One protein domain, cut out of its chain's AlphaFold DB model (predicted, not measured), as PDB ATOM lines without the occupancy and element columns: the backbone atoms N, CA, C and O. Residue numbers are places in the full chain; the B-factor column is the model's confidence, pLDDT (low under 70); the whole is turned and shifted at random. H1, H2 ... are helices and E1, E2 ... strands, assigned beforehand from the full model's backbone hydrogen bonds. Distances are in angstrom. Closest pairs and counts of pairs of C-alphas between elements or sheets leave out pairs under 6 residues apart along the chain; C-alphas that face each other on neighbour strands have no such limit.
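What this domain is: This is residues 2 to 83 of the 94 residues of an uncharacterized protein of Nostoc sp. KVJ20 (UniProt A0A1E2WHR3). A twisted sheet of three strands, E1, E2 and E3, curls round the second half of one long helix, H1, while residues 2 to 7 of H1 stick out free. The helix covers one face of the sheet, making two layers, and the last stretch folds back along E3. The printed part has 82 residues, with H1, E1, E2 and E3 in that order along the chain; the sheet order is E1, E2, E3, antiparallel throughout, and the class is mixed, helices and strands. It is only just compact, close to loose, with a radius of gyration of the C-alphas of 14.0 A, and is elongated, spanning 43 by 27 by 19 A.

Where its parts are: H1, residues 2 to 21, begins at C-alpha 2 (300.102, 305.933, 212.580) and is 29.0 A long. E1, residues 28 to 40, measures 31.6 A and bends by 68 degrees at residue 31. E2, residues 44 to 55, measures 34.7 A. E3, residues 62 to 73, measures 30.5 A, bends by 70 degrees at residue 65 and ends at C-alpha 73 (280.711, 305.692, 204.102).

How they stand to each other: The strands form a meander, each the antiparallel neighbour of the one before. The hairpin E1 and E2 has N 34 and O 49 within hydrogen-bond range at 2.8 A. The hairpin E2 and E3 has N 50 and O 68 at 2.9 A. H1 is on the sheet; its closest C-alphas to E3 are those of Cys 16 and Val 70, 6.4 A apart. In H1 every O i to N i+4 pair is within hydrogen-bond range. Residues 70 to 71 of E3 pair antiparallel with residues 81 to 82.

The domain as a whole: The two C-alphas farthest apart, those of Arg 42 and Ser 58, are 46.2 A apart. The printed part has no cut, and no link between its named elements is long. Mean pLDDT of the printed part is 89.2; residues 2 to 7 are under 70.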
ATOM      1  N   SER A   2     301.160 305.537 211.629       53.62
ATOM      2  CA  SER A   2     300.102 305.933 212.580       53.62
ATOM      3  C   SER A   2     299.348 307.224 212.219       53.62
ATOM      4  O   SER A   2     298.157 307.320 212.485       53.62
ATOM      5  N   ASN A   3     299.996 308.180 211.542       58.47
ATOM      6  CA  ASN A   3     299.373 309.474 211.215       58.47
ATOM      7  C   ASN A   3     298.167 309.355 210.273       58.47
ATOM      8  O   ASN A   3     297.248 310.157 210.361       58.47
ATOM      9  N   ASN A   4     298.146 308.353 209.387       60.00
ATOM     10  CA  ASN A   4     297.067 308.214 208.404       60.00
ATOM     11  C   ASN A   4     295.749 307.752 209.048       60.00
ATOM     12  O   ASN A   4     294.680 308.181 208.628       60.00
ATOM     13  N   ILE A   5     295.832 306.918 210.091       63.50
ATOM     14  CA  ILE A   5     294.657 306.415 210.818       63.50
ATOM     15  C   ILE A   5     294.053 307.535 211.673       63.50
ATOM     16  O   ILE A   5     292.840 307.726 211.651       63.50
ATOM     17  N   THR A   6     294.889 308.317 212.363       66.25
ATOM     18  CA  THR A   6     294.436 309.474 213.150       66.25
ATOM     19  C   THR A   6     293.771 310.524 212.260       66.25
ATOM     20  O   THR A   6     292.639 310.910 212.523       66.25
ATOM     21  N   VAL A   7     294.398 310.884 211.132       69.44
ATOM     22  CA  VAL A   7     293.829 311.842 210.165       69.44
ATOM     23  C   VAL A   7     292.488 311.359 209.606       69.44
ATOM     24  O   VAL A   7     291.585 312.161 209.380       69.44
ATOM     25  N   GLN A   8     292.329 310.055 209.374       80.94
ATOM     26  CA  GLN A   8     291.059 309.499 208.914       80.94
ATOM     27  C   GLN A   8     289.984 309.542 210.007       80.94
ATOM     28  O   GLN A   8     288.829 309.836 209.706       80.94
ATOM     29  N   HIS A   9     290.343 309.284 211.265       83.38
ATOM     30  CA  HIS A   9     289.402 309.361 212.378       83.38
ATOM     31  C   HIS A   9     288.931 310.795 212.642       83.38
ATOM     32  O   HIS A   9     287.730 311.014 212.790       83.38
ATOM     33  N   ASP A  10     289.846 311.765 212.599       88.50
ATOM     34  CA  ASP A  10     289.527 313.185 212.765       88.50
ATOM     35  C   ASP A  10     288.572 313.668 211.669       88.50
ATOM     36  O   ASP A  10     287.599 314.361 211.956       88.50
ATOM     37  N   LYS A  11     288.784 313.237 210.417       92.44
ATOM     38  CA  LYS A  11     287.866 313.526 209.303       92.44
ATOM     39  C   LYS A  11     286.474 312.941 209.528       92.44
ATOM     40  O   LYS A  11     285.485 313.613 209.254       92.44
ATOM     41  N   LEU A  12     286.386 311.710 210.033       93.12
ATOM     42  CA  LEU A  12     285.102 311.067 210.327       93.12
ATOM     43  C   LEU A  12     284.356 311.784 211.458       93.12
ATOM     44  O   LEU A  12     283.155 312.009 211.338       93.12
ATOM     45  N   ILE A  13     285.051 312.179 212.530       93.50
ATOM     46  CA  ILE A  13     284.440 312.940 213.629       93.50
ATOM     47  C   ILE A  13     284.014 314.327 213.148       93.50
ATOM     48  O   ILE A  13     282.883 314.726 213.407       93.50
ATOM     49  N   ALA A  14     284.874 315.041 212.418       95.38
ATOM     50  CA  ALA A  14     284.547 316.356 211.873       95.38
ATOM     51  C   ALA A  14     283.298 316.290 210.987       95.38
ATOM     52  O   ALA A  14     282.368 317.073 211.177       95.38
ATOM     53  N   LYS A  15     283.225 315.293 210.099       96.38
ATOM     54  CA  LYS A  15     282.050 315.087 209.257       96.38
ATOM     55  C   LYS A  15     280.815 314.683 210.063       96.38
ATOM     56  O   LYS A  15     279.717 315.144 209.771       96.38
ATOM     57  N   CYS A  16     280.973 313.869 211.107       96.44
ATOM     58  CA  CYS A  16     279.874 313.531 212.008       96.44
ATOM     59  C   CYS A  16     279.300 314.779 212.692       96.44
ATOM     60  O   CYS A  16     278.083 314.920 212.771       96.44
ATOM     61  N   VAL A  17     280.163 315.685 213.166       96.62
ATOM     62  CA  VAL A  17     279.750 316.958 213.773       96.62
ATOM     63  C   VAL A  17     279.053 317.838 212.741       96.62
ATOM     64  O   VAL A  17     277.981 318.357 213.033       96.62
ATOM     65  N   GLU A  18     279.612 317.969 211.536       97.12
ATOM     66  CA  GLU A  18     279.014 318.733 210.433       97.12
ATOM     67  C   GLU A  18     277.591 318.249 210.134       97.12
ATOM     68  O   GLU A  18     276.641 319.028 210.193       97.12
ATOM     69  N   VAL A  19     277.428 316.945 209.898       97.19
ATOM     70  CA  VAL A  19     276.131 316.339 209.583       97.19
ATOM     71  C   VAL A  19     275.163 316.472 210.756       97.19
ATOM     72  O   VAL A  19     274.023 316.885 210.559       97.19
ATOM     73  N   ALA A  20     275.590 316.177 211.985       95.88
ATOM     74  CA  ALA A  20     274.728 316.296 213.158       95.88
ATOM     75  C   ALA A  20     274.296 317.742 213.432       95.88
ATOM     76  O   ALA A  20     273.174 317.967 213.881       95.88
ATOM     77  N   SER A  21     275.145 318.720 213.110       95.19
ATOM     78  CA  SER A  21     274.826 320.142 213.264       95.19
ATOM     79  C   SER A  21     273.663 320.571 212.369       95.19
ATOM     80  O   SER A  21     272.906 321.456 212.751       95.19
ATOM     81  N   THR A  22     273.451 319.904 211.227       95.00
ATOM     82  CA  THR A  22     272.271 320.148 210.374       95.00
ATOM     83  C   THR A  22     270.954 319.717 211.024       95.00
ATOM     84  O   THR A  22     269.891 320.170 210.609       95.00
ATOM     85  N   ALA A  23     271.013 318.857 212.049       92.69
ATOM     86  CA  ALA A  23     269.846 318.390 212.784       92.69
ATOM     87  C   ALA A  23     269.515 319.252 214.010       92.69
ATOM     88  O   ALA A  23     268.489 318.988 214.636       92.69
ATOM     89  N   LEU A  24     270.366 320.210 214.396       92.31
ATOM     90  CA  LEU A  24     270.160 321.036 215.588       92.31
ATOM     91  C   LEU A  24     268.996 322.015 215.389       92.31
ATOM     92  O   LEU A  24     268.920 322.725 214.388       92.31
ATOM     93  N   SER A  25     268.112 322.067 216.378       86.88
ATOM     94  CA  SER A  25     267.085 323.100 216.525       86.88
ATOM     95  C   SER A  25     267.632 324.302 217.306       86.88
ATOM     96  O   SER A  25     268.761 324.286 217.800       86.88
ATOM     97  N   GLU A  26     266.831 325.362 217.446       81.00
ATOM     98  CA  GLU A  26     267.213 326.532 218.244       81.00
ATOM     99  C   GLU A  26     267.592 326.131 219.681       81.00
ATOM    100  O   GLU A  26     266.841 325.441 220.371       81.00
ATOM    101  N   ASN A  27     268.765 326.584 220.133       83.50
ATOM    102  CA  ASN A  27     269.338 326.309 221.459       83.50
ATOM    103  C   ASN A  27     269.658 324.832 221.761       83.50
ATOM    104  O   ASN A  27     269.921 324.492 222.919       83.50
ATOM    105  N   GLU A  28     269.660 323.951 220.757       91.69
ATOM    106  CA  GLU A  28     270.205 322.604 220.921       91.69
ATOM    107  C   GLU A  28     271.729 322.587 220.779       91.69
ATOM    108  O   GLU A  28     272.325 323.321 219.991       91.69
ATOM    109  N   VAL A  29     272.360 321.685 221.527       93.56
ATOM    110  CA  VAL A  29     273.790 321.392 221.449       93.56
ATOM    111  C   VAL A  29     274.023 319.895 221.300       93.56
ATOM    112  O   VAL A  29     273.194 319.073 221.699       93.56
ATOM    113  N   ILE A  30     275.190 319.541 220.764       95.62
ATOM    114  CA  ILE A  30     275.694 318.168 220.794       95.62
ATOM    115  C   ILE A  30     276.250 317.900 222.195       95.62
ATOM    116  O   ILE A  30     277.199 318.552 222.622       95.62
ATOM    117  N   LEU A  31     275.669 316.932 222.900       94.06
ATOM    118  CA  LEU A  31     276.148 316.501 224.215       94.06
ATOM    119  C   LEU A  31     277.218 315.425 224.111       94.06
ATOM    120  O   LEU A  31     278.199 315.436 224.848       94.06
ATOM    121  N   GLU A  32     276.985 314.451 223.236       93.75
ATOM    122  CA  GLU A  32     277.796 313.247 223.168       93.75
ATOM    123  C   GLU A  32     277.726 312.645 221.768       93.75
ATOM    124  O   GLU A  32     276.664 312.593 221.145       93.75
ATOM    125  N   ILE A  33     278.868 312.161 221.290       95.00
ATOM    126  CA  ILE A  33     278.979 311.385 220.060       95.00
ATOM    127  C   ILE A  33     279.529 310.019 220.448       95.00
ATOM    128  O   ILE A  33     280.631 309.921 220.987       95.00
ATOM    129  N   ARG A  34     278.774 308.962 220.154       94.69
ATOM    130  CA  ARG A  34     279.205 307.579 220.359       94.69
ATOM    131  C   ARG A  34     279.374 306.880 219.033       94.69
ATOM    132  O   ARG A  34     278.522 306.986 218.153       94.69
ATOM    133  N   ARG A  35     280.458 306.123 218.906       92.69
ATOM    134  CA  ARG A  35     280.612 305.202 217.785       92.69
ATOM    135  C   ARG A  35     279.675 304.016 217.992       92.69
ATOM    136  O   ARG A  35     279.576 303.479 219.090       92.69
ATOM    137  N   ALA A  36     279.000 303.631 216.925       92.38
ATOM    138  CA  ALA A  36     278.116 302.486 216.893       92.38
ATOM    139  C   ALA A  36     278.691 301.369 216.022       92.38
ATOM    140  O   ALA A  36     279.669 301.563 215.287       92.38
ATOM    141  N   GLN A  37     278.058 300.199 216.096       90.38
ATOM    142  CA  GLN A  37     278.320 299.109 215.171       90.38
ATOM    143  C   GLN A  37     278.185 299.610 213.726       90.38
ATOM    144  O   GLN A  37     277.164 300.202 213.369       90.38
ATOM    145  N   PRO A  38     279.228 299.419 212.902       89.56
ATOM    146  CA  PRO A  38     279.211 299.852 211.517       89.56
ATOM    147  C   PRO A  38     278.314 298.939 210.682       89.56
ATOM    148  O   PRO A  38     278.108 297.768 211.012       89.56
ATOM    149  N   ASP A  39     277.852 299.453 209.548       88.06
ATOM    150  CA  ASP A  39     277.146 298.627 208.577       88.06
ATOM    151  C   ASP A  39     278.133 297.941 207.642       88.06
ATOM    152  O   ASP A  39     278.956 298.577 206.972       88.06
ATOM    153  N   PHE A  40     277.998 296.622 207.566       82.94
ATOM    154  CA  PHE A  40     278.749 295.773 206.656       82.94
ATOM    155  C   PHE A  40     277.871 295.441 205.447       82.94
ATOM    156  O   PHE A  40     277.220 294.399 205.395       82.94
ATOM    157  N   GLY A  41     277.809 296.373 204.494       76.94
ATOM    158  CA  GLY A  41     277.082 296.217 203.233       76.94
ATOM    159  C   GLY A  41     278.003 296.294 202.016       76.94
ATOM    160  O   GLY A  41     279.190 295.988 202.086       76.94
ATOM    161  N   ARG A  42     277.458 296.756 200.881       74.25
ATOM    162  CA  ARG A  42     278.245 297.016 199.659       74.25
ATOM    163  C   ARG A  42     279.361 298.043 199.898       74.25
ATOM    164  O   ARG A  42     280.419 297.932 199.292       74.25
ATOM    165  N   ASN A  43     279.113 298.989 200.803       81.88
ATOM    166  CA  ASN A  43     280.084 299.950 201.309       81.88
ATOM    167  C   ASN A  43     280.178 299.791 202.831       81.88
ATOM    168  O   ASN A  43     279.158 299.594 203.492       81.88
ATOM    169  N   TYR A  44     281.392 299.882 203.375       88.44
ATOM    170  CA  TYR A  44     281.593 299.952 204.821       88.44
ATOM    171  C   TYR A  44     281.218 301.354 205.310       88.44
ATOM    172  O   TYR A  44     281.850 302.343 204.918       88.44
ATOM    173  N   THR A  45     280.211 301.425 206.177       92.75
ATOM    174  CA  THR A  45     279.693 302.683 206.722       92.75
ATOM    175  C   THR A  45     279.949 302.736 208.219       92.75
ATOM    176  O   THR A  45     279.489 301.879 208.973       92.75
ATOM    177  N   VAL A  46     280.682 303.757 208.661       93.94
ATOM    178  CA  VAL A  46     280.814 304.062 210.086       93.94
ATOM    179  C   VAL A  46     279.523 304.711 210.548       93.94
ATOM    180  O   VAL A  46     279.041 305.649 209.918       93.94
ATOM    181  N   VAL A  47     278.986 304.218 211.656       94.69
ATOM    182  CA  VAL A  47     277.763 304.742 212.253       94.69
ATOM    183  C   VAL A  47     278.109 305.426 213.571       94.69
ATOM    184  O   VAL A  47     278.914 304.922 214.358       94.69
ATOM    185  N   TYR A  48     277.492 306.576 213.805       96.12
ATOM    186  CA  TYR A  48     277.568 307.318 215.052       96.12
ATOM    187  C   TYR A  48     276.167 307.568 215.597       96.12
ATOM    188  O   TYR A  48     275.247 307.904 214.850       96.12
ATOM    189  N   LYS A  49     276.021 307.450 216.914       96.56
ATOM    190  CA  LYS A  49     274.897 308.024 217.648       96.56
ATOM    191  C   LYS A  49     275.307 309.391 218.151       96.56
ATOM    192  O   LYS A  49     276.347 309.521 218.797       96.56
ATOM    193  N   VAL A  50     274.484 310.390 217.883       96.75
ATOM    194  CA  VAL A  50     274.721 311.751 218.342       96.75
ATOM    195  C   VAL A  50     273.570 312.167 219.238       96.75
ATOM    196  O   VAL A  50     272.419 312.229 218.804       96.75
ATOM    197  N   TYR A  51     273.888 312.424 220.502       95.62
ATOM    198  CA  TYR A  51     272.928 312.868 221.499       95.62
ATOM    199  C   TYR A  51     272.875 314.389 221.507       95.62
ATOM    200  O   TYR A  51     273.887 315.064 221.707       95.62
ATOM    201  N   LEU A  52     271.674 314.908 221.291       95.62
ATOM    202  CA  LEU A  52     271.356 316.324 221.223       95.62
ATOM    203  C   LEU A  52     270.483 316.695 222.419       95.62
ATOM    204  O   LEU A  52     269.694 315.873 222.895       95.62
ATOM    205  N   ALA A  53     270.615 317.920 222.908       94.81
ATOM    206  CA  ALA A  53     269.750 318.436 223.960       94.81
ATOM    207  C   ALA A  53     269.655 319.953 223.903       94.81
ATOM    208  O   ALA A  53     270.606 320.621 223.505       94.81
ATOM    209  N   THR A  54     268.539 320.489 224.380       93.81
ATOM    210  CA  THR A  54     268.392 321.921 224.633       93.81
ATOM    211  C   THR A  54     269.033 322.262 225.970       93.81
ATOM    212  O   THR A  54     268.797 321.570 226.963       93.81
ATOM    213  N   LEU A  55     269.818 323.330 226.037       88.56
ATOM    214  CA  LEU A  55     270.309 323.831 227.320       88.56
ATOM    215  C   LEU A  55     269.250 324.729 227.970       88.56
ATOM    216  O   LEU A  55     268.582 325.505 227.287       88.56
ATOM    217  N   ASP A  56     269.071 324.610 229.285       84.94
ATOM    218  CA  ASP A  56     268.210 325.525 230.037       84.94
ATOM    219  C   ASP A  56     268.768 326.965 230.040       84.94
ATOM    220  O   ASP A  56     269.850 327.240 229.523       84.94
ATOM    221  N   ALA A  57     268.051 327.911 230.655       83.25
ATOM    222  CA  ALA A  57     268.463 329.319 230.695       83.25
ATOM    223  C   ALA A  57     269.837 329.559 231.359       83.25
ATOM    224  O   ALA A  57     270.421 330.625 231.179       83.25
ATOM    225  N   SER A  58     270.356 328.588 232.122       84.94
ATOM    226  CA  SER A  58     271.700 328.660 232.701       84.94
ATOM    227  C   SER A  58     272.800 328.233 231.725       84.94
ATOM    228  O   SER A  58     273.973 328.481 231.991       84.94
ATOM    229  N   GLY A  59     272.445 327.592 230.606       80.06
ATOM    230  CA  GLY A  59     273.395 327.037 229.644       80.06
ATOM    231  C   GLY A  59     274.122 325.790 230.154       80.06
ATOM    232  O   GLY A  59     275.092 325.359 229.537       80.06
ATOM    233  N   ILE A  60     273.697 325.227 231.289       83.25
ATOM    234  CA  ILE A  60     274.410 324.135 231.968       83.25
ATOM    235  C   ILE A  60     273.585 322.856 231.949       83.25
ATOM    236  O   ILE A  60     274.135 321.784 231.697       83.25
ATOM    237  N   ASN A  61     272.275 322.934 232.206       87.44
ATOM    238  CA  ASN A  61     271.478 321.724 232.364       87.44
ATOM    239  C   ASN A  61     270.865 321.297 231.026       87.44
ATOM    240  O   ASN A  61     270.059 322.039 230.458       87.44
ATOM    241  N   PRO A  62     271.190 320.092 230.524       88.94
ATOM    242  CA  PRO A  62     270.566 319.568 229.323       88.94
ATOM    243  C   PRO A  62     269.134 319.100 229.595       88.94
ATOM    244  O   PRO A  62     268.884 318.249 230.452       88.94
ATOM    245  N   THR A  63     268.210 319.596 228.785       90.06
ATOM    246  CA  THR A  63     266.784 319.260 228.740       90.06
ATOM    247  C   THR A  63     266.420 318.713 227.355       90.06
ATOM    248  O   THR A  63     267.194 318.855 226.412       90.06
ATOM    249  N   ASN A  64     265.267 318.045 227.216       90.50
ATOM    250  CA  ASN A  64     264.775 317.523 225.927       90.50
ATOM    251  C   ASN A  64     265.811 316.692 225.149       90.50
ATOM    252  O   ASN A  64     266.035 316.894 223.958       90.50
ATOM    253  N   LYS A  65     266.471 315.758 225.842       92.44
ATOM    254  CA  LYS A  65     267.485 314.901 225.225       92.44
ATOM    255  C   LYS A  65     266.854 314.039 224.136       92.44
ATOM    256  O   LYS A  65     265.879 313.334 224.389       92.44
ATOM    257  N   ARG A  66     267.461 314.043 222.958       94.19
ATOM    258  CA  ARG A  66     267.114 313.154 221.847       94.19
ATOM    259  C   ARG A  66     268.373 312.654 221.164       94.19
ATOM    260  O   ARG A  66     269.468 313.152 221.408       94.19
ATOM    261  N   CYS A  67     268.219 311.659 220.308       94.44
ATOM    262  CA  CYS A  67     269.333 311.057 219.598       94.44
ATOM    263  C   CYS A  67     269.057 311.023 218.098       94.44
ATOM    264  O   CYS A  67     267.921 310.812 217.674       94.44
ATOM    265  N   VAL A  68     270.108 311.240 217.312       95.94
ATOM    266  CA  VAL A  68     270.115 311.054 215.862       95.94
ATOM    267  C   VAL A  68     271.230 310.094 215.473       95.94
ATOM    268  O   VAL A  68     272.254 309.993 216.151       95.94
ATOM    269  N   VAL A  69     271.035 309.389 214.365       96.75
ATOM    270  CA  VAL A  69     272.027 308.468 213.815       96.75
ATOM    271  C   VAL A  69     272.682 309.116 212.601       96.75
ATOM    272  O   VAL A  69     271.994 309.616 211.713       96.75
ATOM    273  N   VAL A  70     274.013 309.099 212.558       97.00
ATOM    274  CA  VAL A  70     274.814 309.577 211.426       97.00
ATOM    275  C   VAL A  70     275.546 308.393 210.808       97.00
ATOM    276  O   VAL A  70     276.239 307.658 211.507       97.00
ATOM    277  N   GLY A  71     275.398 308.213 209.498       95.56
ATOM    278  CA  GLY A  71     276.113 307.206 208.719       95.56
ATOM    279  C   GLY A  71     277.127 307.866 207.791       95.56
ATOM    280  O   GLY A  71     276.781 308.793 207.063       95.56
ATOM    281  N   ILE A  72     278.374 307.393 207.807       95.75
ATOM    282  CA  ILE A  72     279.469 307.920 206.984       95.75
ATOM    283  C   ILE A  72     280.161 306.771 206.239       95.75
ATOM    284  O   ILE A  72     280.869 305.971 206.863       95.75
ATOM    285  N   PRO A  73     279.979 306.659 204.913       93.44
ATOM    286  CA  PRO A  73     280.711 305.692 204.102       93.44
ATOM    287  C   PRO A  73     282.217 305.983 204.127       93.44
ATOM    288  O   PRO A  73     282.646 307.088 203.809       93.44
ATOM    289  N   ILE A  74     283.059 304.994 204.454       90.00
ATOM    290  CA  ILE A  74     284.524 305.210 204.474       90.00
ATOM    291  C   ILE A  74     285.086 305.491 203.078       90.00
ATOM    292  O   ILE A  74     286.083 306.200 202.947       90.00
ATOM    293  N   SER A  75     284.463 304.938 202.038       88.75
ATOM    294  CA  SER A  75     284.876 305.154 200.650       88.75
ATOM    295  C   SER A  75     284.626 306.583 200.160       88.75
ATOM    296  O   SER A  75     285.260 306.993 199.195       88.75
ATOM    297  N   ASP A  76     283.710 307.314 200.799       91.25
ATOM    298  CA  ASP A  76     283.355 308.691 200.456       91.25
ATOM    299  C   ASP A  76     282.813 309.422 201.694       91.25
ATOM    300  O   ASP A  76     281.607 309.445 201.951       91.25
ATOM    301  N   ILE A  77     283.721 310.001 202.484       91.00
ATOM    302  CA  ILE A  77     283.377 310.682 203.744       91.00
ATOM    303  C   ILE A  77     282.413 311.849 203.492       91.00
ATOM    304  O   ILE A  77     281.518 312.085 204.300       91.00
ATOM    305  N   GLU A  78     282.535 312.543 202.359       92.69
ATOM    306  CA  GLU A  78     281.701 313.710 202.059       92.69
ATOM    307  C   GLU A  78     280.220 313.359 201.886       92.69
ATOM    308  O   GLU A  78     279.361 314.201 202.147       92.69
ATOM    309  N   SER A  79     279.916 312.101 201.551       93.00
ATOM    310  CA  SER A  79     278.551 311.572 201.431       93.00
ATOM    311  C   SER A  79     277.863 311.242 202.767       93.00
ATOM    312  O   SER A  79     276.743 310.722 202.777       93.00
ATOM    313  N   GLY A  80     278.517 311.514 203.905       93.50
ATOM    314  CA  GLY A  80     277.947 311.298 205.233       93.50
ATOM    315  C   GLY A  80     276.591 311.987 205.417       93.50
ATOM    316  O   GLY A  80     276.387 313.117 204.974       93.50
ATOM    317  N   SER A  81     275.649 311.305 206.068       96.62
ATOM    318  CA  SER A  81     274.260 311.768 206.173       96.62
ATOM    319  C   SER A  81     273.554 311.281 207.437       96.62
ATOM    320  O   SER A  81     273.936 310.278 208.052       96.62
ATOM    321  N   LEU A  82     272.498 312.004 207.820       96.25
ATOM    322  CA  LEU A  82     271.555 311.563 208.846       96.25
ATOM    323  C   LEU A  82     270.806 310.316 208.364       96.25
ATOM    324  O   LEU A  82     270.451 310.213 207.193       96.25
ATOM    325  N   GLN A  83     270.535 309.402 209.288       94.38
ATOM    326  CA  GLN A  83     269.780 308.169 209.060       94.38
ATOM    327  C   GLN A  83     268.453 308.254 209.838       94.38
ATOM    328  O   GLN A  83     268.346 307.687 210.928       94.38
TER     329      GLN A  83